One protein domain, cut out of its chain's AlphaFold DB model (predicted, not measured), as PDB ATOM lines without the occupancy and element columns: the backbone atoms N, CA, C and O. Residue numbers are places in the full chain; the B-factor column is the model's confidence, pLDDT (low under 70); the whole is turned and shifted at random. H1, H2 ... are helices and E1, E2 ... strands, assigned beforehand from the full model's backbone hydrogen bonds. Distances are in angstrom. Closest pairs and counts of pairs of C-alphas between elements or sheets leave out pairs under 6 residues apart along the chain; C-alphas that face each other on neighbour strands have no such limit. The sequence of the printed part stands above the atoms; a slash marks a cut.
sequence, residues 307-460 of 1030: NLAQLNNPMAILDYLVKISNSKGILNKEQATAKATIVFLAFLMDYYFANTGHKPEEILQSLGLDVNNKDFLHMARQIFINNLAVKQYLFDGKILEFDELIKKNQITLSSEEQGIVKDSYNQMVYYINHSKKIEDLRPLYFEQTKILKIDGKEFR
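This is residues 307 to 460 of the 1030 residues of the protein "CHASE2 domain-containing protein" of Nitrospirae bacterium (UniProt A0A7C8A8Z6). Three long helices, H2, H4 and H6, follow one on another at crossed angles, with H4 in the middle, H2 packed on one side of it and H6 on another; H1 folds against the first half of H2 as a helical hairpin. Short H3 packs on H4 near the end of H2, short H5 is near H4 and H6, and a small strand hairpin, E1 and E2, sticks out with residues 450 to 460. The printed part has 154 residues, with six named helices and then two named antiparallel strands; the class is mostly helix. It is compact, with a radius of gyration of the C-alphas of 16.4 A, and spans 47 by 40 by 35 A.

H1, residues 315 to 327, and H2, residues 333 to 356, form a helical hairpin: they touch at Ser 325 and Ala 336, whose C-alphas are the closest at 5.2 A, and run opposite ways at a steep tilt of 39 degrees. H2 touches H1 with residues 333 to 344 alone. H3, residues 360 to 366, only just touches H2, with 3 pairs of C-alphas within 8 A, the closest those of Met 349 and Ile 363 at 6.9 A. H4, residues 374 to 396, touches H2 the same way at a steep tilt of 44 degrees, the closest C-alphas being those of Asp 350 and Ile 383, 6.1 A apart. H3 and H4 touch, closest at the C-alphas of Pro 360 and Ala 380, 5.3 A. H5, residues 402 to 408, is close to H4 but not clearly touching, the closest C-alphas being those of Ala 389 and Leu 405 at 7.2 A. H6, residues 415 to 435, touches H4 at a steep tilt of 42 degrees, closest at the C-alphas of Gln 382 and Val 421, 4.9 A; H2 and H6 are apart. E1, residues 450 to 454, and E2, residues 457 to 460, form an antiparallel hairpin, with N 452 and O 459 at 2.9 A and N 459 and O 452 at 2.8 A, within hydrogen-bond range. In H1 to H6 every O i to N i+4 pair is within hydrogen-bond range.

H1 begins at C-alpha 315, (-27.018, 49.338, -5.327), and is 18.4 A long. H2 measures 34.4 A, H4 32.2 A and H6 30.2 A from first to last C-alpha. E2 ends at C-alpha 460, (-51.227, 27.302, -14.401).

The C-alphas farthest apart, of Asn 312 and Asp 455, are 53.1 A apart. The printed part has no cut, and the link from H6 to E1, residues 436 to 449, is long. Mean pLDDT of the printed part is 86.4; residues 435 to 436 and 455 are under 70.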
ATOM      1  N   ASN A 307     -36.230  57.005 -10.719       76.38
ATOM      2  CA  ASN A 307     -35.493  57.249 -11.962       76.38
ATOM      3  C   ASN A 307     -34.016  56.852 -11.819       76.38
ATOM      4  O   ASN A 307     -33.242  57.539 -11.152       76.38
ATOM      5  N   LEU A 308     -33.616  55.770 -12.495       78.88
ATOM      6  CA  LEU A 308     -32.238  55.262 -12.488       78.88
ATOM      7  C   LEU A 308     -31.207  56.275 -12.996       78.88
ATOM      8  O   LEU A 308     -30.093  56.299 -12.485       78.88
ATOM      9  N   ALA A 309     -31.576  57.152 -13.935       73.06
ATOM     10  CA  ALA A 309     -30.662  58.160 -14.482       73.06
ATOM     11  C   ALA A 309     -30.241  59.222 -13.450       73.06
ATOM     12  O   ALA A 309     -29.250  59.918 -13.649       73.06
ATOM     13  N   GLN A 310     -31.013  59.376 -12.370       74.19
ATOM     14  CA  GLN A 310     -30.803  60.391 -11.334       74.19
ATOM     15  C   GLN A 310     -30.126  59.823 -10.076       74.19
ATOM     16  O   GLN A 310     -29.957  60.542  -9.091       74.19
ATOM     17  N   LEU A 311     -29.750  58.539 -10.080       74.31
ATOM     18  CA  LEU A 311     -29.187  57.858  -8.918       74.31
ATOM     19  C   LEU A 311     -27.664  57.731  -9.009       74.31
ATOM     20  O   LEU A 311     -27.129  57.104  -9.915       74.31
ATOM     21  N   ASN A 312     -26.974  58.249  -7.992       73.12
ATOM     22  CA  ASN A 312     -25.515  58.146  -7.870       73.12
ATOM     23  C   ASN A 312     -25.036  56.729  -7.495       73.12
ATOM     24  O   ASN A 312     -23.882  56.390  -7.740       73.12
ATOM     25  N   ASN A 313     -25.895  55.908  -6.876       80.75
ATOM     26  CA  ASN A 313     -25.583  54.530  -6.492       80.75
ATOM     27  C   ASN A 313     -26.799  53.605  -6.707       80.75
ATOM     28  O   ASN A 313     -27.677  53.547  -5.842       80.75
ATOM     29  N   PRO A 314     -26.850  52.849  -7.818       77.69
ATOM     30  CA  PRO A 314     -27.929  51.897  -8.088       77.69
ATOM     31  C   PRO A 314     -28.065  50.787  -7.034       77.69
ATOM     32  O   PRO A 314     -29.177  50.329  -6.785       77.69
ATOM     33  N   MET A 315     -26.977  50.388  -6.359       85.38
ATOM     34  CA  MET A 315     -27.018  49.338  -5.327       85.38
ATOM     35  C   MET A 315     -27.816  49.749  -4.084       85.38
ATOM     36  O   MET A 315     -28.367  48.887  -3.406       85.38
ATOM     37  N   ALA A 316     -27.973  51.053  -3.828       83.81
ATOM     38  CA  ALA A 316     -28.834  51.538  -2.751       83.81
ATOM     39  C   ALA A 316     -30.309  51.133  -2.953       83.81
ATOM     40  O   ALA A 316     -31.048  50.984  -1.980       83.81
ATOM     41  N   ILE A 317     -30.737  50.916  -4.206       86.50
ATOM     42  CA  ILE A 317     -32.074  50.397  -4.515       86.50
ATOM     43  C   ILE A 317     -32.190  48.941  -4.065       86.50
ATOM     44  O   ILE A 317     -33.204  48.578  -3.478       86.50
ATOM     45  N   LEU A 318     -31.170  48.111  -4.307       89.31
ATOM     46  CA  LEU A 318     -31.189  46.715  -3.869       89.31
ATOM     47  C   LEU A 318     -31.294  46.630  -2.344       89.31
ATOM     48  O   LEU A 318     -32.172  45.933  -1.842       89.31
ATOM     49  N   ASP A 319     -30.477  47.392  -1.615       84.75
ATOM     50  CA  ASP A 319     -30.532  47.438  -0.148       84.75
ATOM     51  C   ASP A 319     -31.918  47.874   0.355       84.75
ATOM     52  O   ASP A 319     -32.467  47.292   1.296       84.75
ATOM     53  N   TYR A 320     -32.525  48.865  -0.305       84.88
ATOM     54  CA  TYR A 320     -33.884  49.321  -0.014       84.88
ATOM     55  C   TYR A 320     -34.937  48.234  -0.278       84.88
ATOM     56  O   TYR A 320     -35.774  47.971   0.586       84.88
ATOM     57  N   LEU A 321     -34.872  47.551  -1.425       87.19
ATOM     58  CA  LEU A 321     -35.783  46.460  -1.776       87.19
ATOM     59  C   LEU A 321     -35.631  45.260  -0.835       87.19
ATOM     60  O   LEU A 321     -36.636  44.683  -0.424       87.19
ATOM     61  N   VAL A 322     -34.404  44.908  -0.439       88.38
ATOM     62  CA  VAL A 322     -34.133  43.851   0.549       88.38
ATOM     63  C   VAL A 322     -34.712  44.242   1.907       88.38
ATOM     64  O   VAL A 322     -35.367  43.416   2.548       88.38
ATOM     65  N   LYS A 323     -34.537  45.499   2.342       84.00
ATOM     66  CA  LYS A 323     -35.140  46.004   3.586       84.00
ATOM     67  C   LYS A 323     -36.667  45.913   3.530       84.00
ATOM     68  O   LYS A 323     -37.271  45.401   4.471       84.00
ATOM     69  N   ILE A 324     -37.286  46.350   2.429       84.50
ATOM     70  CA  ILE A 324     -38.742  46.274   2.241       84.50
ATOM     71  C   ILE A 324     -39.217  44.828   2.253       84.50
ATOM     72  O   ILE A 324     -40.109  44.507   3.033       84.50
ATOM     73  N   SER A 325     -38.624  43.961   1.431       87.44
ATOM     74  CA  SER A 325     -39.043  42.564   1.306       87.44
ATOM     75  C   SER A 325     -39.001  41.848   2.657       87.44
ATOM     76  O   SER A 325     -39.999  41.265   3.073       87.44
ATOM     77  N   ASN A 326     -37.895  41.996   3.397       84.31
ATOM     78  CA  ASN A 326     -37.754  41.428   4.739       84.31
ATOM     79  C   ASN A 326     -38.774  41.999   5.729       84.31
ATOM     80  O   ASN A 326     -39.316  41.265   6.551       84.31
ATOM     81  N   SER A 327     -39.061  43.301   5.650       79.06
ATOM     82  CA  SER A 327     -39.995  43.955   6.573       79.06
ATOM     83  C   SER A 327     -41.448  43.491   6.424       79.06
ATOM     84  O   SER A 327     -42.234  43.637   7.354       79.06
ATOM     85  N   LYS A 328     -41.819  42.905   5.276       83.56
ATOM     86  CA  LYS A 328     -43.177  42.385   5.056       83.56
ATOM     87  C   LYS A 328     -43.470  41.107   5.838       83.56
ATOM     88  O   LYS A 328     -44.637  40.831   6.083       83.56
ATOM     89  N   GLY A 329     -42.447  40.336   6.213       82.75
ATOM     90  CA  GLY A 329     -42.598  39.161   7.077       82.75
ATOM     91  C   GLY A 329     -43.398  37.990   6.492       82.75
ATOM     92  O   GLY A 329     -43.731  37.084   7.241       82.75
ATOM     93  N   ILE A 330     -43.711  37.992   5.188       86.88
ATOM     94  CA  ILE A 330     -44.433  36.890   4.513       86.88
ATOM     95  C   ILE A 330     -43.515  35.862   3.840       86.88
ATOM     96  O   ILE A 330     -43.985  34.863   3.312       86.88
ATOM     97  N   LEU A 331     -42.207  36.120   3.833       87.94
ATOM     98  CA  LEU A 331     -41.166  35.217   3.348       87.94
ATOM     99  C   LEU A 331     -40.040  35.174   4.378       87.94
ATOM    100  O   LEU A 331     -39.809  36.152   5.098       87.94
ATOM    101  N   ASN A 332     -39.282  34.079   4.399       88.62
ATOM    102  CA  ASN A 332     -38.062  34.031   5.200       88.62
ATOM    103  C   ASN A 332     -36.980  34.969   4.613       88.62
ATOM    104  O   ASN A 332     -37.064  35.404   3.461       88.62
ATOM    105  N   LYS A 333     -35.938  35.282   5.398       87.62
ATOM    106  CA  LYS A 333     -34.919  36.278   5.005       87.62
ATOM    107  C   LYS A 333     -34.205  35.951   3.691       87.62
ATOM    108  O   LYS A 333     -33.896  36.851   2.908       87.62
ATOM    109  N   GLU A 334     -33.934  34.674   3.450       90.69
ATOM    110  CA  GLU A 334     -33.255  34.204   2.242       90.69
ATOM    111  C   GLU A 334     -34.148  34.383   1.006       90.69
ATOM    112  O   GLU A 334     -33.741  35.007   0.025       90.69
ATOM    113  N   GLN A 335     -35.401  33.933   1.091       90.44
ATOM    114  CA  GLN A 335     -36.409  34.088   0.043       90.44
ATOM    115  C   GLN A 335     -36.686  35.564  -0.260       90.44
ATOM    116  O   GLN A 335     -36.705  35.956  -1.427       90.44
ATOM    117  N   ALA A 336     -36.859  36.393   0.772       90.00
ATOM    118  CA  ALA A 336     -37.078  37.831   0.637       90.00
ATOM    119  C   ALA A 336     -35.916  38.514  -0.105       90.00
ATOM    120  O   ALA A 336     -36.124  39.256  -1.069       90.00
ATOM    121  N   THR A 337     -34.678  38.196   0.286       93.19
ATOM    122  CA  THR A 337     -33.470  38.724  -0.367       93.19
ATOM    123  C   THR A 337     -33.390  38.274  -1.825       93.19
ATOM    124  O   THR A 337     -33.140  39.095  -2.706       93.19
ATOM    125  N   ALA A 338     -33.682  37.004  -2.115       92.81
ATOM    126  CA  ALA A 338     -33.698  36.494  -3.483       92.81
ATOM    127  C   ALA A 338     -34.735  37.217  -4.364       92.81
ATOM    128  O   ALA A 338     -34.424  37.592  -5.496       92.81
ATOM    129  N   LYS A 339     -35.950  37.472  -3.853       92.56
ATOM    130  CA  LYS A 339     -36.992  38.205  -4.600       92.56
ATOM    131  C   LYS A 339     -36.632  39.667  -4.825       92.56
ATOM    132  O   LYS A 339     -36.820  40.159  -5.935       92.56
ATOM    133  N   ALA A 340     -36.069  40.336  -3.821       93.38
ATOM    134  CA  ALA A 340     -35.558  41.696  -3.969       93.38
ATOM    135  C   ALA A 340     -34.477  41.785  -5.056       93.38
ATOM    136  O   ALA A 340     -34.565  42.650  -5.926       93.38
ATOM    137  N   THR A 341     -33.524  40.847  -5.068       93.38
ATOM    138  CA  THR A 341     -32.480  40.765  -6.101       93.38
ATOM    139  C   THR A 341     -33.067  40.541  -7.491       93.38
ATOM    140  O   THR A 341     -32.686  41.233  -8.429       93.38
ATOM    141  N   ILE A 342     -34.035  39.630  -7.632       92.75
ATOM    142  CA  ILE A 342     -34.718  39.370  -8.909       92.75
ATOM    143  C   ILE A 342     -35.420  40.627  -9.431       92.75
ATOM    144  O   ILE A 342     -35.235  40.994 -10.590       92.75
ATOM    145  N   VAL A 343     -36.198  41.313  -8.587       93.56
ATOM    146  CA  VAL A 343     -36.925  42.527  -8.992       93.56
ATOM    147  C   VAL A 343     -35.961  43.673  -9.306       93.56
ATOM    148  O   VAL A 343     -36.187  44.407 -10.265       93.56
ATOM    149  N   PHE A 344     -34.861  43.801  -8.560       93.69
ATOM    150  CA  PHE A 344     -33.806  44.777  -8.833       93.69
ATOM    151  C   PHE A 344     -33.126  44.535 -10.187       93.69
ATOM    152  O   PHE A 344     -33.012  45.458 -10.992       93.69
ATOM    153  N   LEU A 345     -32.718  43.293 -10.466       92.81
ATOM    154  CA  LEU A 345     -32.119  42.926 -11.750       92.81
ATOM    155  C   LEU A 345     -33.098  43.161 -12.902       92.81
ATOM    156  O   LEU A 345     -32.724  43.759 -13.908       92.81
ATOM    157  N   ALA A 346     -34.364  42.775 -12.727       93.38
ATOM    158  CA  ALA A 346     -35.415  43.046 -13.699       93.38
ATOM    159  C   ALA A 346     -35.605  44.550 -13.945       93.38
ATOM    160  O   ALA A 346     -35.789  44.966 -15.086       93.38
ATOM    161  N   PHE A 347     -35.530  45.371 -12.896       91.94
ATOM    162  CA  PHE A 347     -35.608  46.827 -12.993       91.94
ATOM    163  C   PHE A 347     -34.450  47.433 -13.787       91.94
ATOM    164  O   PHE A 347     -34.688  48.263 -14.666       91.94
ATOM    165  N   LEU A 348     -33.216  46.974 -13.551       90.75
ATOM    166  CA  LEU A 348     -32.059  47.381 -14.350       90.75
ATOM    167  C   LEU A 348     -32.223  46.971 -15.817       90.75
ATOM    168  O   LEU A 348     -32.102  47.814 -16.703       90.75
ATOM    169  N   MET A 349     -32.535  45.698 -16.079       92.00
ATOM    170  CA  MET A 349     -32.710  45.184 -17.441       92.00
ATOM    171  C   MET A 349     -33.795  45.955 -18.197       92.00
ATOM    172  O   MET A 349     -33.557  46.399 -19.319       92.00
ATOM    173  N   ASP A 350     -34.961  46.162 -17.580       90.88
ATOM    174  CA  ASP A 350     -36.085  46.885 -18.181       90.88
ATOM    175  C   ASP A 350     -35.718  48.332 -18.534       90.88
ATOM    176  O   ASP A 350     -36.050  48.806 -19.622       90.88
ATOM    177  N   TYR A 351     -34.960  49.008 -17.663       89.12
ATOM    178  CA  TYR A 351     -34.437  50.347 -17.933       89.12
ATOM    179  C   TYR A 351     -33.471  50.368 -19.120       89.12
ATOM    180  O   TYR A 351     -33.596  51.231 -19.990       89.12
ATOM    181  N   TYR A 352     -32.521  49.433 -19.195       88.19
ATOM    182  CA  TYR A 352     -31.591  49.394 -20.323       88.19
ATOM    183  C   TYR A 352     -32.307  49.058 -21.634       88.19
ATOM    184  O   TYR A 352     -32.107  49.763 -22.621       88.19
ATOM    185  N   PHE A 353     -33.206  48.067 -21.653       88.69
ATOM    186  CA  PHE A 353     -33.976  47.738 -22.859       88.69
ATOM    187  C   PHE A 353     -34.836  48.904 -23.350       88.69
ATOM    188  O   PHE A 353     -34.939  49.115 -24.559       88.69
ATOM    189  N   ALA A 354     -35.414  49.684 -22.433       82.12
ATOM    190  CA  ALA A 354     -36.190  50.866 -22.787       82.12
ATOM    191  C   ALA A 354     -35.344  51.979 -23.441       82.12
ATOM    192  O   ALA A 354     -35.900  52.778 -24.193       82.12
ATOM    193  N   ASN A 355     -34.024  52.024 -23.198       81.56
ATOM    194  CA  ASN A 355     -33.166  53.157 -23.570       81.56
ATOM    195  C   ASN A 355     -32.048  52.849 -24.591       81.56
ATOM    196  O   ASN A 355     -31.608  53.773 -25.272       81.56
ATOM    197  N   THR A 356     -31.573  51.604 -24.730       80.69
ATOM    198  CA  THR A 356     -30.396  51.278 -25.573       80.69
ATOM    199  C   THR A 356     -30.715  50.479 -26.836       80.69
ATOM    200  O   THR A 356     -29.921  50.474 -27.771       80.69
ATOM    201  N   GLY A 357     -31.862  49.790 -26.889       74.00
ATOM    202  CA  GLY A 357     -32.233  48.916 -28.013       74.00
ATOM    203  C   GLY A 357     -31.366  47.656 -28.178       74.00
ATOM    204  O   GLY A 357     -31.512  46.961 -29.182       74.00
ATOM    205  N   HIS A 358     -30.484  47.365 -27.218       86.69
ATOM    206  CA  HIS A 358     -29.612  46.186 -27.210       86.69
ATOM    207  C   HIS A 358     -30.400  44.869 -27.102       86.69
ATOM    208  O   HIS A 358     -31.513  44.826 -26.566       86.69
ATOM    209  N   LYS A 359     -29.790  43.777 -27.574       88.19
ATOM    210  CA  LYS A 359     -30.315  42.410 -27.426       88.19
ATOM    211  C   LYS A 359     -30.124  41.878 -25.995       88.19
ATOM    212  O   LYS A 359     -29.276  42.392 -25.262       88.19
ATOM    213  N   PRO A 360     -30.871  40.836 -25.578       90.12
ATOM    214  CA  PRO A 360     -30.762  40.279 -24.230       90.12
ATOM    215  C   PRO A 360     -29.347  39.914 -23.785       90.12
ATOM    216  O   PRO A 360     -28.935  40.284 -22.689       90.12
ATOM    217  N   GLU A 361     -28.583  39.253 -24.647       91.06
ATOM    218  CA  GLU A 361     -27.221  38.801 -24.362       91.06
ATOM    219  C   GLU A 361     -26.257  39.984 -24.143       91.06
ATOM    220  O   GLU A 361     -25.411  39.946 -23.250       91.06
ATOM    221  N   GLU A 362     -26.438  41.071 -24.898       90.38
ATOM    222  CA  GLU A 362     -25.640  42.301 -24.800       90.38
ATOM    223  C   GLU A 362     -25.915  43.051 -23.487       90.38
ATOM    224  O   GLU A 362     -24.990  43.587 -22.870       90.38
ATOM    225  N   ILE A 363     -27.174  43.072 -23.026       89.94
ATOM    226  CA  ILE A 363     -27.544  43.654 -21.725       89.94
ATOM    227  C   ILE A 363     -26.960  42.838 -20.574       89.94
ATOM    228  O   ILE A 363     -26.388  43.423 -19.656       89.94
ATOM    229  N   LEU A 364     -27.048  41.505 -20.627       91.31
ATOM    230  CA  LEU A 364     -26.461  40.641 -19.598       91.31
ATOM    231  C   LEU A 364     -24.950  40.858 -19.475       91.31
ATOM    232  O   LEU A 364     -24.452  41.067 -18.369       91.31
ATOM    233  N   GLN A 365     -24.245  40.907 -20.607       90.81
ATOM    234  CA  GLN A 365     -22.809  41.179 -20.632       90.81
ATOM    235  C   GLN A 365     -22.480  42.577 -20.086       90.81
ATOM    236  O   GLN A 365     -21.529  42.726 -19.320       90.81
ATOM    237  N   SER A 366     -23.291  43.590 -20.420       86.81
ATOM    238  CA  SER A 366     -23.131  44.967 -19.919       86.81
ATOM    239  C   SER A 366     -23.343  45.078 -18.405       86.81
ATOM    240  O   SER A 366     -22.723  45.919 -17.758       86.81
ATOM    241  N   LEU A 367     -24.196  44.224 -17.833       86.38
ATOM    242  CA  LEU A 367     -24.443  44.131 -16.392       86.38
ATOM    243  C   LEU A 367     -23.439  43.218 -15.662       86.38
ATOM    244  O   LEU A 367     -23.536  43.068 -14.445       86.38
ATOM    245  N   GLY A 368     -22.489  42.602 -16.376       87.88
ATOM    246  CA  GLY A 368     -21.530  41.654 -15.802       87.88
ATOM    247  C   GLY A 368     -22.152  40.321 -15.368       87.88
ATOM    248  O   GLY A 368     -21.579  39.626 -14.531       87.88
ATOM    249  N   LEU A 369     -23.324  39.967 -15.904       90.00
ATOM    250  CA  LEU A 369     -24.023  38.715 -15.616       90.00
ATOM    251  C   LEU A 369     -23.617  37.626 -16.614       90.00
ATOM    252  O   LEU A 369     -23.377  37.898 -17.791       90.00
ATOM    253  N   ASP A 370     -23.571  36.375 -16.151       89.69
ATOM    254  CA  ASP A 370     -23.262  35.231 -17.011       89.69
ATOM    255  C   ASP A 370     -24.377  35.006 -18.041       89.69
ATOM    256  O   ASP A 370     -25.504  34.645 -17.696       89.69
ATOM    257  N   VAL A 371     -24.040  35.188 -19.318       87.12
ATOM    258  CA  VAL A 371     -24.946  35.015 -20.464       87.12
ATOM    259  C   VAL A 371     -25.377  33.550 -20.633       87.12
ATOM    260  O   VAL A 371     -26.426  33.279 -21.216       87.12
ATOM    261  N   ASN A 372     -24.608  32.598 -20.094       87.31
ATOM    262  CA  ASN A 372     -24.946  31.173 -20.132       87.31
ATOM    263  C   ASN A 372     -25.872  30.748 -18.986       87.31
ATOM    264  O   ASN A 372     -26.392  29.627 -19.001       87.31
ATOM    265  N   ASN A 373     -26.103  31.616 -17.996       91.06
ATOM    266  CA  ASN A 373     -27.060  31.338 -16.941       91.06
ATOM    267  C   ASN A 373     -28.484  31.450 -17.503       91.06
ATOM    268  O   ASN A 373     -28.959  32.534 -17.851       91.06
ATOM    269  N   LYS A 374     -29.175  30.307 -17.563       87.88
ATOM    270  CA  LYS A 374     -30.522  30.212 -18.130       87.88
ATOM    271  C   LYS A 374     -31.529  31.134 -17.444       87.88
ATOM    272  O   LYS A 374     -32.352  31.716 -18.137       87.88
ATOM    273  N   ASP A 375     -31.463  31.319 -16.125       86.81
ATOM    274  CA  ASP A 375     -32.440  32.140 -15.399       86.81
ATOM    275  C   ASP A 375     -32.308  33.624 -15.754       86.81
ATOM    276  O   ASP A 375     -33.311  34.299 -16.009       86.81
ATOM    277  N   PHE A 376     -31.070  34.123 -15.847       90.12
ATOM    278  CA  PHE A 376     -30.808  35.489 -16.300       90.12
ATOM    279  C   PHE A 376     -31.192  35.680 -17.767       90.12
ATOM    280  O   PHE A 376     -31.808  36.691 -18.106       90.12
ATOM    281  N   LEU A 377     -30.901  34.699 -18.626       89.44
ATOM    282  CA  LEU A 377     -31.277  34.747 -20.037       89.44
ATOM    283  C   LEU A 377     -32.797  34.717 -20.236       89.44
ATOM    284  O   LEU A 377     -33.326  35.520 -21.004       89.44
ATOM    285  N   HIS A 378     -33.516  33.855 -19.515       90.31
ATOM    286  CA  HIS A 378     -34.977  33.785 -19.548       90.31
ATOM    287  C   HIS A 378     -35.606  35.101 -19.078       90.31
ATOM    288  O   HIS A 378     -36.497  35.622 -19.750       90.31
ATOM    289  N   MET A 379     -35.111  35.674 -17.973       91.19
ATOM    290  CA  MET A 379     -35.557  36.977 -17.469       91.19
ATOM    291  C   MET A 379     -35.303  38.096 -18.486       91.19
ATOM    292  O   MET A 379     -36.207  38.878 -18.785       91.19
ATOM    293  N   ALA A 380     -34.102  38.160 -19.064       91.94
ATOM    294  CA  ALA A 380     -33.755  39.175 -20.052       91.94
ATOM    295  C   ALA A 380     -34.623  39.058 -21.317       91.94
ATOM    296  O   ALA A 380     -35.152  40.060 -21.796       91.94
ATOM    297  N   ARG A 381     -34.845  37.837 -21.829       91.62
ATOM    298  CA  ARG A 381     -35.713  37.570 -22.995       91.62
ATOM    299  C   ARG A 381     -37.168  37.930 -22.730       91.62
ATOM    300  O   ARG A 381     -37.814  38.535 -23.584       91.62
ATOM    301  N   GLN A 382     -37.664  37.596 -21.544       92.38
ATOM    302  CA  GLN A 382     -38.998  37.956 -21.087       92.38
ATOM    303  C   GLN A 382     -39.216  39.474 -21.120       92.38
ATOM    304  O   GLN A 382     -40.155  39.955 -21.752       92.38
ATOM    305  N   ILE A 383     -38.329  40.224 -20.462       93.38
ATOM    306  CA  ILE A 383     -38.421  41.684 -20.367       93.38
ATOM    307  C   ILE A 383     -38.256  42.318 -21.752       93.38
ATOM    308  O   ILE A 383     -39.002  43.233 -22.101       93.38
ATOM    309  N   PHE A 384     -37.331  41.814 -22.570       93.00
ATOM    310  CA  PHE A 384     -37.105  42.287 -23.934       93.00
ATOM    311  C   PHE A 384     -38.351  42.139 -24.816       93.00
ATOM    312  O   PHE A 384     -38.786  43.110 -25.436       93.00
ATOM    313  N   ILE A 385     -38.967  40.953 -24.840       92.38
ATOM    314  CA  ILE A 385     -40.162  40.688 -25.655       92.38
ATOM    315  C   ILE A 385     -41.353  41.520 -25.169       92.38
ATOM    316  O   ILE A 385     -42.059  42.112 -25.986       92.38
ATOM    317  N   ASN A 386     -41.536  41.645 -23.854       92.81
ATOM    318  CA  ASN A 386     -42.563  42.514 -23.285       92.81
ATOM    319  C   ASN A 386     -42.348  43.993 -23.668       92.81
ATOM    320  O   ASN A 386     -43.299  44.681 -24.040       92.81
ATOM    321  N   ASN A 387     -41.103  44.482 -23.657       91.69
ATOM    322  CA  ASN A 387     -40.776  45.837 -24.118       91.69
ATOM    323  C   ASN A 387     -41.052  46.037 -25.608       91.69
ATOM    324  O   ASN A 387     -41.581  47.082 -25.987       91.69
ATOM    325  N   LEU A 388     -40.724  45.055 -26.453       90.44
ATOM    326  CA  LEU A 388     -41.038  45.105 -27.883       90.44
ATOM    327  C   LEU A 388     -42.544  45.225 -28.113       90.44
ATOM    328  O   LEU A 388     -42.986  46.061 -28.900       90.44
ATOM    329  N   ALA A 389     -43.322  44.428 -27.385       90.38
ATOM    330  CA  ALA A 389     -44.774  44.437 -27.450       90.38
ATOM    331  C   ALA A 389     -45.364  45.785 -27.027       90.38
ATOM    332  O   ALA A 389     -46.208  46.336 -27.727       90.38
ATOM    333  N   VAL A 390     -44.883  46.343 -25.912       89.81
ATOM    334  CA  VAL A 390     -45.290  47.665 -25.419       89.81
ATOM    335  C   VAL A 390     -44.913  48.762 -26.406       89.81
ATOM    336  O   VAL A 390     -45.745  49.608 -26.720       89.81
ATOM    337  N   LYS A 391     -43.684  48.748 -26.937       88.06
ATOM    338  CA  LYS A 391     -43.223  49.731 -27.927       88.06
ATOM    339  C   LYS A 391     -44.090  49.691 -29.181       88.06
ATOM    340  O   LYS A 391     -44.438  50.739 -29.717       88.06
ATOM    341  N   GLN A 392     -44.461  48.490 -29.622       86.69
ATOM    342  CA  GLN A 392     -45.373  48.328 -30.739       86.69
ATOM    343  C   GLN A 392     -46.785  48.809 -30.397       86.69
ATOM    344  O   GLN A 392     -47.370  49.539 -31.185       86.69
ATOM    345  N   TYR A 393     -47.318  48.458 -29.230       88.12
ATOM    346  CA  TYR A 393     -48.639  48.906 -28.791       88.12
ATOM    347  C   TYR A 393     -48.738  50.433 -28.701       88.12
ATOM    348  O   TYR A 393     -49.726  51.006 -29.151       88.12
ATOM    349  N   LEU A 394     -47.694  51.099 -28.197       86.62
ATOM    350  CA  LEU A 394     -47.614  52.560 -28.141       86.62
ATOM    351  C   LEU A 394     -47.553  53.214 -29.533       86.62
ATOM    352  O   LEU A 394     -47.959  54.363 -29.672       86.62
ATOM    353  N   PHE A 395     -47.062  52.502 -30.553       85.50
ATOM    354  CA  PHE A 395     -46.943  53.008 -31.925       85.50
ATOM    355  C   PHE A 395     -48.171  52.681 -32.797       85.50
ATOM    356  O   PHE A 395     -48.723  53.565 -33.444       85.50
ATOM    357  N   ASP A 396     -48.620  51.423 -32.788       83.38
ATOM    358  CA  ASP A 396     -49.694  50.885 -33.639       83.38
ATOM    359  C   ASP A 396     -51.084  50.935 -32.964       83.38
ATOM    360  O   ASP A 396     -52.102  50.645 -33.598       83.38
ATOM    361  N   GLY A 397     -51.153  51.224 -31.658       83.00
ATOM    362  CA  GLY A 397     -52.384  51.174 -30.854       83.00
ATOM    363  C   GLY A 397     -52.946  49.762 -30.635       83.00
ATOM    364  O   GLY A 397     -54.041  49.612 -30.090       83.00
ATOM    365  N   LYS A 398     -52.231  48.718 -31.074       85.12
ATOM    366  CA  LYS A 398     -52.646  47.310 -31.001       85.12
ATOM    367  C   LYS A 398     -51.502  46.421 -30.525       85.12
ATOM    368  O   LYS A 398     -50.367  46.568 -30.969       85.12
ATOM    369  N   ILE A 399     -51.824  45.490 -29.634       85.56
ATOM    370  CA  ILE A 399     -50.919  44.422 -29.202       85.56
ATOM    371  C   ILE A 399     -51.035  43.279 -30.220       85.56
ATOM    372  O   ILE A 399     -52.150  42.871 -30.539       85.56
ATOM    373  N   LEU A 400     -49.912  42.788 -30.751       88.50
ATOM    374  CA  LEU A 400     -49.908  41.618 -31.641       88.50
ATOM    375  C   LEU A 400     -50.163  40.320 -30.872       88.50
ATOM    376  O   LEU A 400     -49.959  40.245 -29.664       88.50
ATOM    377  N   GLU A 401     -50.526  39.255 -31.574       90.69
ATOM    378  CA  GLU A 401     -50.435  37.918 -30.988       90.69
ATOM    379  C   GLU A 401     -48.968  37.533 -30.750       90.69
ATOM    380  O   GLU A 401     -48.073  37.939 -31.498       90.69
ATOM    381  N   PHE A 402     -48.699  36.731 -29.713       92.25
ATOM    382  CA  PHE A 402     -47.328  36.370 -29.324       92.25
ATOM    383  C   PHE A 402     -46.530  35.776 -30.494       92.25
ATOM    384  O   PHE A 402     -45.422  36.217 -30.795       92.25
ATOM    385  N   ASP A 403     -47.113  34.801 -31.195       91.31
ATOM    386  CA  ASP A 403     -46.440  34.100 -32.290       91.31
ATOM    387  C   ASP A 403     -46.214  35.026 -33.510       91.31
ATOM    388  O   ASP A 403     -45.215  34.891 -34.224       91.31
ATOM    389  N   GLU A 404     -47.075  36.031 -33.714       90.25
ATOM    390  CA  GLU A 404     -46.881  37.074 -34.732       90.25
ATOM    391  C   GLU A 404     -45.751  38.037 -34.358       90.25
ATOM    392  O   GLU A 404     -44.927  38.376 -35.213       90.25
ATOM    393  N   LEU A 405     -45.673  38.449 -33.087       90.75
ATOM    394  CA  LEU A 405     -44.625  39.335 -32.578       90.75
ATOM    395  C   LEU A 405     -43.237  38.699 -32.729       90.75
ATOM    396  O   LEU A 405     -42.310  39.348 -33.223       90.75
ATOM    397  N   ILE A 406     -43.105  37.426 -32.348       92.25
ATOM    398  CA  ILE A 406     -41.856  36.661 -32.469       92.25
ATOM    399  C   ILE A 406     -41.440  36.542 -33.941       92.25
ATOM    400  O   ILE A 406     -40.289  36.824 -34.283       92.25
ATOM    401  N   LYS A 407     -42.385  36.211 -34.835       91.06
ATOM    402  CA  LYS A 407     -42.125  36.083 -36.276       91.06
ATOM    403  C   LYS A 407     -41.734  37.416 -36.922       91.06
ATOM    404  O   LYS A 407     -40.775  37.455 -37.691       91.06
ATOM    405  N   LYS A 408     -42.438  38.509 -36.602       88.50
ATOM    406  CA  LYS A 408     -42.173  39.862 -37.132       88.50
ATOM    407  C   LYS A 408     -40.771  40.356 -36.767       88.50
ATOM    408  O   LYS A 408     -40.134  41.019 -37.579       88.50
ATOM    409  N   ASN A 409     -40.289  40.003 -35.575       87.62
ATOM    410  CA  ASN A 409     -38.987  40.431 -35.060       87.62
ATOM    411  C   ASN A 409     -37.866  39.388 -35.255       87.62
ATOM    412  O   ASN A 409     -36.766  39.597 -34.753       87.62
ATOM    413  N   GLN A 410     -38.121  38.292 -35.985       89.25
ATOM    414  CA  GLN A 410     -37.144  37.228 -36.276       89.25
ATOM    415  C   GLN A 410     -36.475  36.648 -35.013       89.25
ATOM    416  O   GLN A 410     -35.272  36.383 -34.992       89.25
ATOM    417  N   ILE A 411     -37.253  36.473 -33.941       87.25
ATOM    418  CA  ILE A 411     -36.753  35.960 -32.661       87.25
ATOM    419  C   ILE A 411     -36.844  34.430 -32.657       87.25
ATOM    420  O   ILE A 411     -37.899  33.865 -32.937       87.25
ATOM    421  N   THR A 412     -35.753  33.757 -32.287       85.56
ATOM    422  CA  THR A 412     -35.711  32.294 -32.138       85.56
ATOM    423  C   THR A 412     -35.643  31.925 -30.659       85.56
ATOM    424  O   THR A 412     -34.705  32.315 -29.963       85.56
ATOM    425  N   LEU A 413     -36.625  31.155 -30.189       87.19
ATOM    426  CA  LEU A 413     -36.712  30.641 -28.820       87.19
ATOM    427  C   LEU A 413     -36.712  29.109 -28.849       87.19
ATOM    428  O   LEU A 413     -37.316  28.502 -29.735       87.19
ATOM    429  N   SER A 414     -36.066  28.479 -27.872       86.31
ATOM    430  CA  SER A 414     -36.281  27.061 -27.577       86.31
ATOM    431  C   SER A 414     -37.707  26.825 -27.059       86.31
ATOM    432  O   SER A 414     -38.383  27.750 -26.610       86.31
ATOM    433  N   SER A 415     -38.182  25.578 -27.094       83.56
ATOM    434  CA  SER A 415     -39.539  25.238 -26.636       83.56
ATOM    435  C   SER A 415     -39.784  25.586 -25.161       83.56
ATOM    436  O   SER A 415     -40.888  25.986 -24.799       83.56
ATOM    437  N   GLU A 416     -38.754  25.461 -24.320       81.94
ATOM    438  CA  GLU A 416     -38.791  25.832 -22.900       81.94
ATOM    439  C   GLU A 416     -38.943  27.354 -22.730       81.94
ATOM    440  O   GLU A 416     -39.868  27.825 -22.063       81.94
ATOM    441  N   GLU A 417     -38.101  28.131 -23.418       83.94
ATOM    442  CA  GLU A 417     -38.145  29.597 -23.403       83.94
ATOM    443  C   GLU A 417     -39.467  30.141 -23.940       83.94
ATOM    444  O   GLU A 417     -40.032  31.078 -23.376       83.94
ATOM    445  N   GLN A 418     -39.985  29.541 -25.016       87.12
ATOM    446  CA  GLN A 418     -41.242  29.961 -25.619       87.12
ATOM    447  C   GLN A 418     -42.391  29.872 -24.609       87.12
ATOM    448  O   GLN A 418     -43.210  30.785 -24.550       87.12
ATOM    449  N   GLY A 419     -42.434  28.826 -23.777       85.38
ATOM    450  CA  GLY A 419     -43.447  28.684 -22.729       85.38
ATOM    451  C   GLY A 419     -43.356  29.770 -21.655       85.38
ATOM    452  O   GLY A 419     -44.362  30.402 -21.337       85.38
ATOM    453  N   ILE A 420     -42.152  30.014 -21.127       83.38
ATOM    454  CA  ILE A 420     -41.914  30.997 -20.056       83.38
ATOM    455  C   ILE A 420     -42.239  32.414 -20.538       83.38
ATOM    456  O   ILE A 420     -42.955  33.166 -19.870       83.38
ATOM    457  N   VAL A 421     -41.733  32.782 -21.717       89.00
ATOM    458  CA  VAL A 421     -41.901  34.141 -22.234       89.00
ATOM    459  C   VAL A 421     -43.338  34.383 -22.695       89.00
ATOM    460  O   VAL A 421     -43.872  35.461 -22.437       89.00
ATOM    461  N   LYS A 422     -44.010  33.383 -23.285       90.12
ATOM    462  CA  LYS A 422     -45.431  33.485 -23.660       90.12
ATOM    463  C   LYS A 422     -46.341  33.655 -22.444       90.12
ATOM    464  O   LYS A 422     -47.268  34.457 -22.495       90.12
ATOM    465  N   ASP A 423     -46.067  32.969 -21.336       87.81
ATOM    466  CA  ASP A 423     -46.847  33.134 -20.102       87.81
ATOM    467  C   ASP A 423     -46.728  34.557 -19.540       87.81
ATOM    468  O   ASP A 423     -47.731  35.185 -19.204       87.81
ATOM    469  N   SER A 424     -45.506  35.084 -19.479       90.44
ATOM    470  CA  SER A 424     -45.264  36.473 -19.087       90.44
ATOM    471  C   SER A 424     -45.934  37.474 -20.028       90.44
ATOM    472  O   SER A 424     -46.531  38.450 -19.574       90.44
ATOM    473  N   TYR A 425     -45.839  37.229 -21.335       91.00
ATOM    474  CA  TYR A 425     -46.481  38.047 -22.353       91.00
ATOM    475  C   TYR A 425     -47.986  38.127 -22.109       91.00
ATOM    476  O   TYR A 425     -48.541  39.215 -22.012       91.00
ATOM    477  N   ASN A 426     -48.634  36.979 -21.916       89.56
ATOM    478  CA  ASN A 426     -50.069  36.910 -21.666       89.56
ATOM    479  C   ASN A 426     -50.472  37.656 -20.387       89.56
ATOM    480  O   ASN A 426     -51.481  38.356 -20.397       89.56
ATOM    481  N   GLN A 427     -49.673  37.565 -19.315       87.88
ATOM    482  CA  GLN A 427     -49.900  38.355 -18.098       87.88
ATOM    483  C   GLN A 427     -49.818  39.860 -18.386       87.88
ATOM    484  O   GLN A 427     -50.712  40.611 -18.004       87.88
ATOM    485  N   MET A 428     -48.791  40.311 -19.111       89.69
ATOM    486  CA  MET A 428     -48.658  41.714 -19.508       89.69
ATOM    487  C   MET A 428     -49.849  42.187 -20.349       89.69
ATOM    488  O   MET A 428     -50.430  43.225 -20.040       89.69
ATOM    489  N   VAL A 429     -50.229  41.435 -21.388       88.44
ATOM    490  CA  VAL A 429     -51.381  41.760 -22.246       88.44
ATOM    491  C   VAL A 429     -52.656  41.858 -21.418       88.44
ATOM    492  O   VAL A 429     -53.421  42.812 -21.568       88.44
ATOM    493  N   TYR A 430     -52.857  40.907 -20.507       86.25
ATOM    494  CA  TYR A 430     -53.970  40.925 -19.574       86.25
ATOM    495  C   TYR A 430     -53.991  42.230 -18.765       86.25
ATOM    496  O   TYR A 430     -55.011  42.920 -18.764       86.25
ATOM    497  N   TYR A 431     -52.872  42.628 -18.152       84.12
ATOM    498  CA  TYR A 431     -52.823  43.876 -17.389       84.12
ATOM    499  C   TYR A 431     -53.052  45.110 -18.255       84.12
ATOM    500  O   TYR A 431     -53.826  45.970 -17.853       84.12
ATOM    501  N   ILE A 432     -52.453  45.202 -19.446       84.44
ATOM    502  CA  ILE A 432     -52.644  46.362 -20.333       84.44
ATOM    503  C   ILE A 432     -54.128  46.538 -20.680       84.44
ATOM    504  O   ILE A 432     -54.645  47.657 -20.636       84.44
ATOM    505  N   ASN A 433     -54.831  45.434 -20.946       82.38
ATOM    506  CA  ASN A 433     -56.255  45.457 -21.266       82.38
ATOM    507  C   ASN A 433     -57.142  45.893 -20.083       82.38
ATOM    508  O   ASN A 433     -58.202  46.474 -20.320       82.38
ATOM    509  N   HIS A 434     -56.719  45.663 -18.832       75.81
ATOM    510  CA  HIS A 434     -57.519  45.954 -17.631       75.81
ATOM    511  C   HIS A 434     -57.114  47.249 -16.900       75.81
ATOM    512  O   HIS A 434     -57.989  47.993 -16.465       75.81
ATOM    513  N   SER A 435     -55.818  47.556 -16.769       68.81
ATOM    514  CA  SER A 435     -55.304  48.696 -15.987       68.81
ATOM    515  C   SER A 435     -55.021  49.956 -16.817       68.81
ATOM    516  O   SER A 435     -54.970  51.053 -16.260       68.81
ATOM    517  N   LYS A 436     -54.840  49.824 -18.141       58.94
ATOM    518  CA  LYS A 436     -54.554  50.894 -19.126       58.94
ATOM    519  C   LYS A 436     -53.315  51.778 -18.877       58.94
ATOM    520  O   LYS A 436     -53.022  52.620 -19.722       58.94
ATOM    521  N   LYS A 437     -52.566  51.602 -17.780       77.81
ATOM    522  CA  LYS A 437     -51.305  52.314 -17.496       77.81
ATOM    523  C   LYS A 437     -50.130  51.346 -17.530       77.81
ATOM    524  O   LYS A 437     -49.969  50.515 -16.641       77.81
ATOM    525  N   ILE A 438     -49.308  51.448 -18.569       81.50
ATOM    526  CA  ILE A 438     -48.171  50.545 -18.792       81.50
ATOM    527  C   ILE A 438     -47.035  50.855 -17.816       81.50
ATOM    528  O   ILE A 438     -46.327  49.957 -17.366       81.50
ATOM    529  N   GLU A 439     -46.879  52.127 -17.457       80.50
ATOM    530  CA  GLU A 439     -45.881  52.615 -16.511       80.50
ATOM    531  C   GLU A 439     -46.048  51.958 -15.137       80.50
ATOM    532  O   GLU A 439     -45.061  51.658 -14.473       80.50
ATOM    533  N   ASP A 440     -47.289  51.646 -14.750       79.25
ATOM    534  CA  ASP A 440     -47.606  50.963 -13.496       79.25
ATOM    535  C   ASP A 440     -47.183  49.486 -13.474       79.25
ATOM    536  O   ASP A 440     -47.142  48.879 -12.403       79.25
ATOM    537  N   LEU A 441     -46.873  48.906 -14.638       83.69
ATOM    538  CA  LEU A 441     -46.452  47.511 -14.785       83.69
ATOM    539  C   LEU A 441     -44.934  47.346 -14.775       83.69
ATOM    540  O   LEU A 441     -44.471  46.205 -14.750       83.69
ATOM    541  N   ARG A 442     -44.176  48.450 -14.801       87.25
ATOM    542  CA  ARG A 442     -42.708  48.469 -14.811       87.25
ATOM    543  C   ARG A 442     -42.139  47.974 -13.462       87.25
ATOM    544  O   ARG A 442     -42.699  48.302 -12.418       87.25
ATOM    545  N   PRO A 443     -41.027  47.213 -13.450       91.81
ATOM    546  CA  PRO A 443     -40.405  46.579 -14.611       91.81
ATOM    547  C   PRO A 443     -41.330  45.560 -15.276       91.81
ATOM    548  O   PRO A 443     -42.059  44.865 -14.568       91.81
ATOM    549  N   LEU A 444     -41.265  45.423 -16.611       90.88
ATOM    550  CA  LEU A 444     -42.073  44.470 -17.402       90.88
ATOM    551  C   LEU A 444     -41.648  42.998 -17.211       90.88
ATOM    552  O   LEU A 444     -41.629  42.192 -18.140       90.88
ATOM    553  N   TYR A 445     -41.319  42.660 -15.974       90.94
ATOM    554  CA  TYR A 445     -41.073  41.338 -15.452       90.94
ATOM    555  C   TYR A 445     -42.307  40.849 -14.690       90.94
ATOM    556  O   TYR A 445     -42.919  41.582 -13.904       90.94
ATOM    557  N   PHE A 446     -42.635  39.588 -14.925       89.31
ATOM    558  CA  PHE A 446     -43.714  38.849 -14.287       89.31
ATOM    559  C   PHE A 446     -43.142  37.544 -13.761       89.31
ATOM    560  O   PHE A 446     -42.416  36.844 -14.468       89.31
ATOM    561  N   GLU A 447     -43.436  37.219 -12.511       86.75
ATOM    562  CA  GLU A 447     -42.934  35.979 -11.945       86.75
ATOM    563  C   GLU A 447     -43.515  34.767 -12.694       86.75
ATOM    564  O   GLU A 447     -44.651  34.783 -13.181       86.75
ATOM    565  N   GLN A 448     -42.696  33.724 -12.833       83.81
ATOM    566  CA  GLN A 448     -43.044  32.542 -13.613       83.81
ATOM    567  C   GLN A 448     -44.287  31.845 -13.055       83.81
ATOM    568  O   GLN A 448     -44.405  31.618 -11.846       83.81
ATOM    569  N   THR A 449     -45.173  31.443 -13.965       84.56
ATOM    570  CA  THR A 449     -46.347  30.620 -13.670       84.56
ATOM    571  C   THR A 449     -45.942  29.359 -12.910       84.56
ATOM    572  O   THR A 449     -45.054  28.617 -13.336       84.56
ATOM    573  N   LYS A 450     -46.624  29.073 -11.803       86.19
ATOM    574  CA  LYS A 450     -46.475  27.818 -11.064       86.19
ATOM    575  C   LYS A 450     -47.493  26.806 -11.570       86.19
ATOM    576  O   LYS A 450     -48.652  27.145 -11.776       86.19
ATOM    577  N   ILE A 451     -47.068  25.564 -11.773       83.31
ATOM    578  CA  ILE A 451     -47.965  24.490 -12.208       83.31
ATOM    579  C   ILE A 451     -48.382  23.684 -10.982       83.31
ATOM    580  O   ILE A 451     -47.545  23.040 -10.350       83.31
ATOM    581  N   LEU A 452     -49.674  23.703 -10.665       83.56
ATOM    582  CA  LEU A 452     -50.281  22.810  -9.683       83.56
ATOM    583  C   LEU A 452     -50.907  21.617 -10.404       83.56
ATOM    584  O   LEU A 452     -51.662  21.787 -11.359       83.56
ATOM    585  N   LYS A 453     -50.594  20.400  -9.950       78.44
ATOM    586  CA  LYS A 453     -51.191  19.165 -10.471       78.44
ATOM    587  C   LYS A 453     -52.269  18.674  -9.516       78.44
ATOM    588  O   LYS A 453     -51.967  18.361  -8.369       78.44
ATOM    589  N   ILE A 454     -53.499  18.584 -10.006       74.38
ATOM    590  CA  ILE A 454     -54.683  18.173  -9.242       74.38
ATOM    591  C   ILE A 454     -55.364  17.061 -10.037       74.38
ATOM    592  O   ILE A 454     -55.828  17.293 -11.150       74.38
ATOM    593  N   ASP A 455     -55.367  15.846  -9.488       69.81
ATOM    594  CA  ASP A 455     -55.975  14.647 -10.093       69.81
ATOM    595  C   ASP A 455     -55.626  14.451 -11.590       69.81
ATOM    596  O   ASP A 455     -56.474  14.222 -12.451       69.81
ATOM    597  N   GLY A 456     -54.344  14.637 -11.926       71.38
ATOM    598  CA  GLY A 456     -53.824  14.512 -13.294       71.38
ATOM    599  C   GLY A 456     -54.042  15.728 -14.206       71.38
ATOM    600  O   GLY A 456     -53.517  15.737 -15.319       71.38
ATOM    601  N   LYS A 457     -54.751  16.772 -13.755       79.94
ATOM    602  CA  LYS A 457     -54.904  18.048 -14.473       79.94
ATOM    603  C   LYS A 457     -53.857  19.060 -14.019       79.94
ATOM    604  O   LYS A 457     -53.585  19.191 -12.828       79.94
ATOM    605  N   GLU A 458     -53.292  19.792 -14.973       84.00
ATOM    606  CA  GLU A 458     -52.323  20.860 -14.723       84.00
ATOM    607  C   GLU A 458     -53.016  22.226 -14.705       84.00
ATOM    608  O   GLU A 458     -53.630  22.639 -15.689       84.00
ATOM    609  N   PHE A 459     -52.888  22.937 -13.588       85.38
ATOM    610  CA  PHE A 459     -53.371  24.299 -13.399       85.38
ATOM    611  C   PHE A 459     -52.190  25.262 -13.373       85.38
ATOM    612  O   PHE A 459     -51.273  25.135 -12.564       85.38
ATOM    613  N   ARG A 460     -52.221  26.237 -14.281       85.56
ATOM    614  CA  ARG A 460     -51.227  27.302 -14.401       85.56
ATOM    615  C   ARG A 460     -51.604  28.460 -13.478       85.56
ATOM    616  O   ARG A 460     -52.460  29.269 -13.821       85.56
TER     617      ARG A 460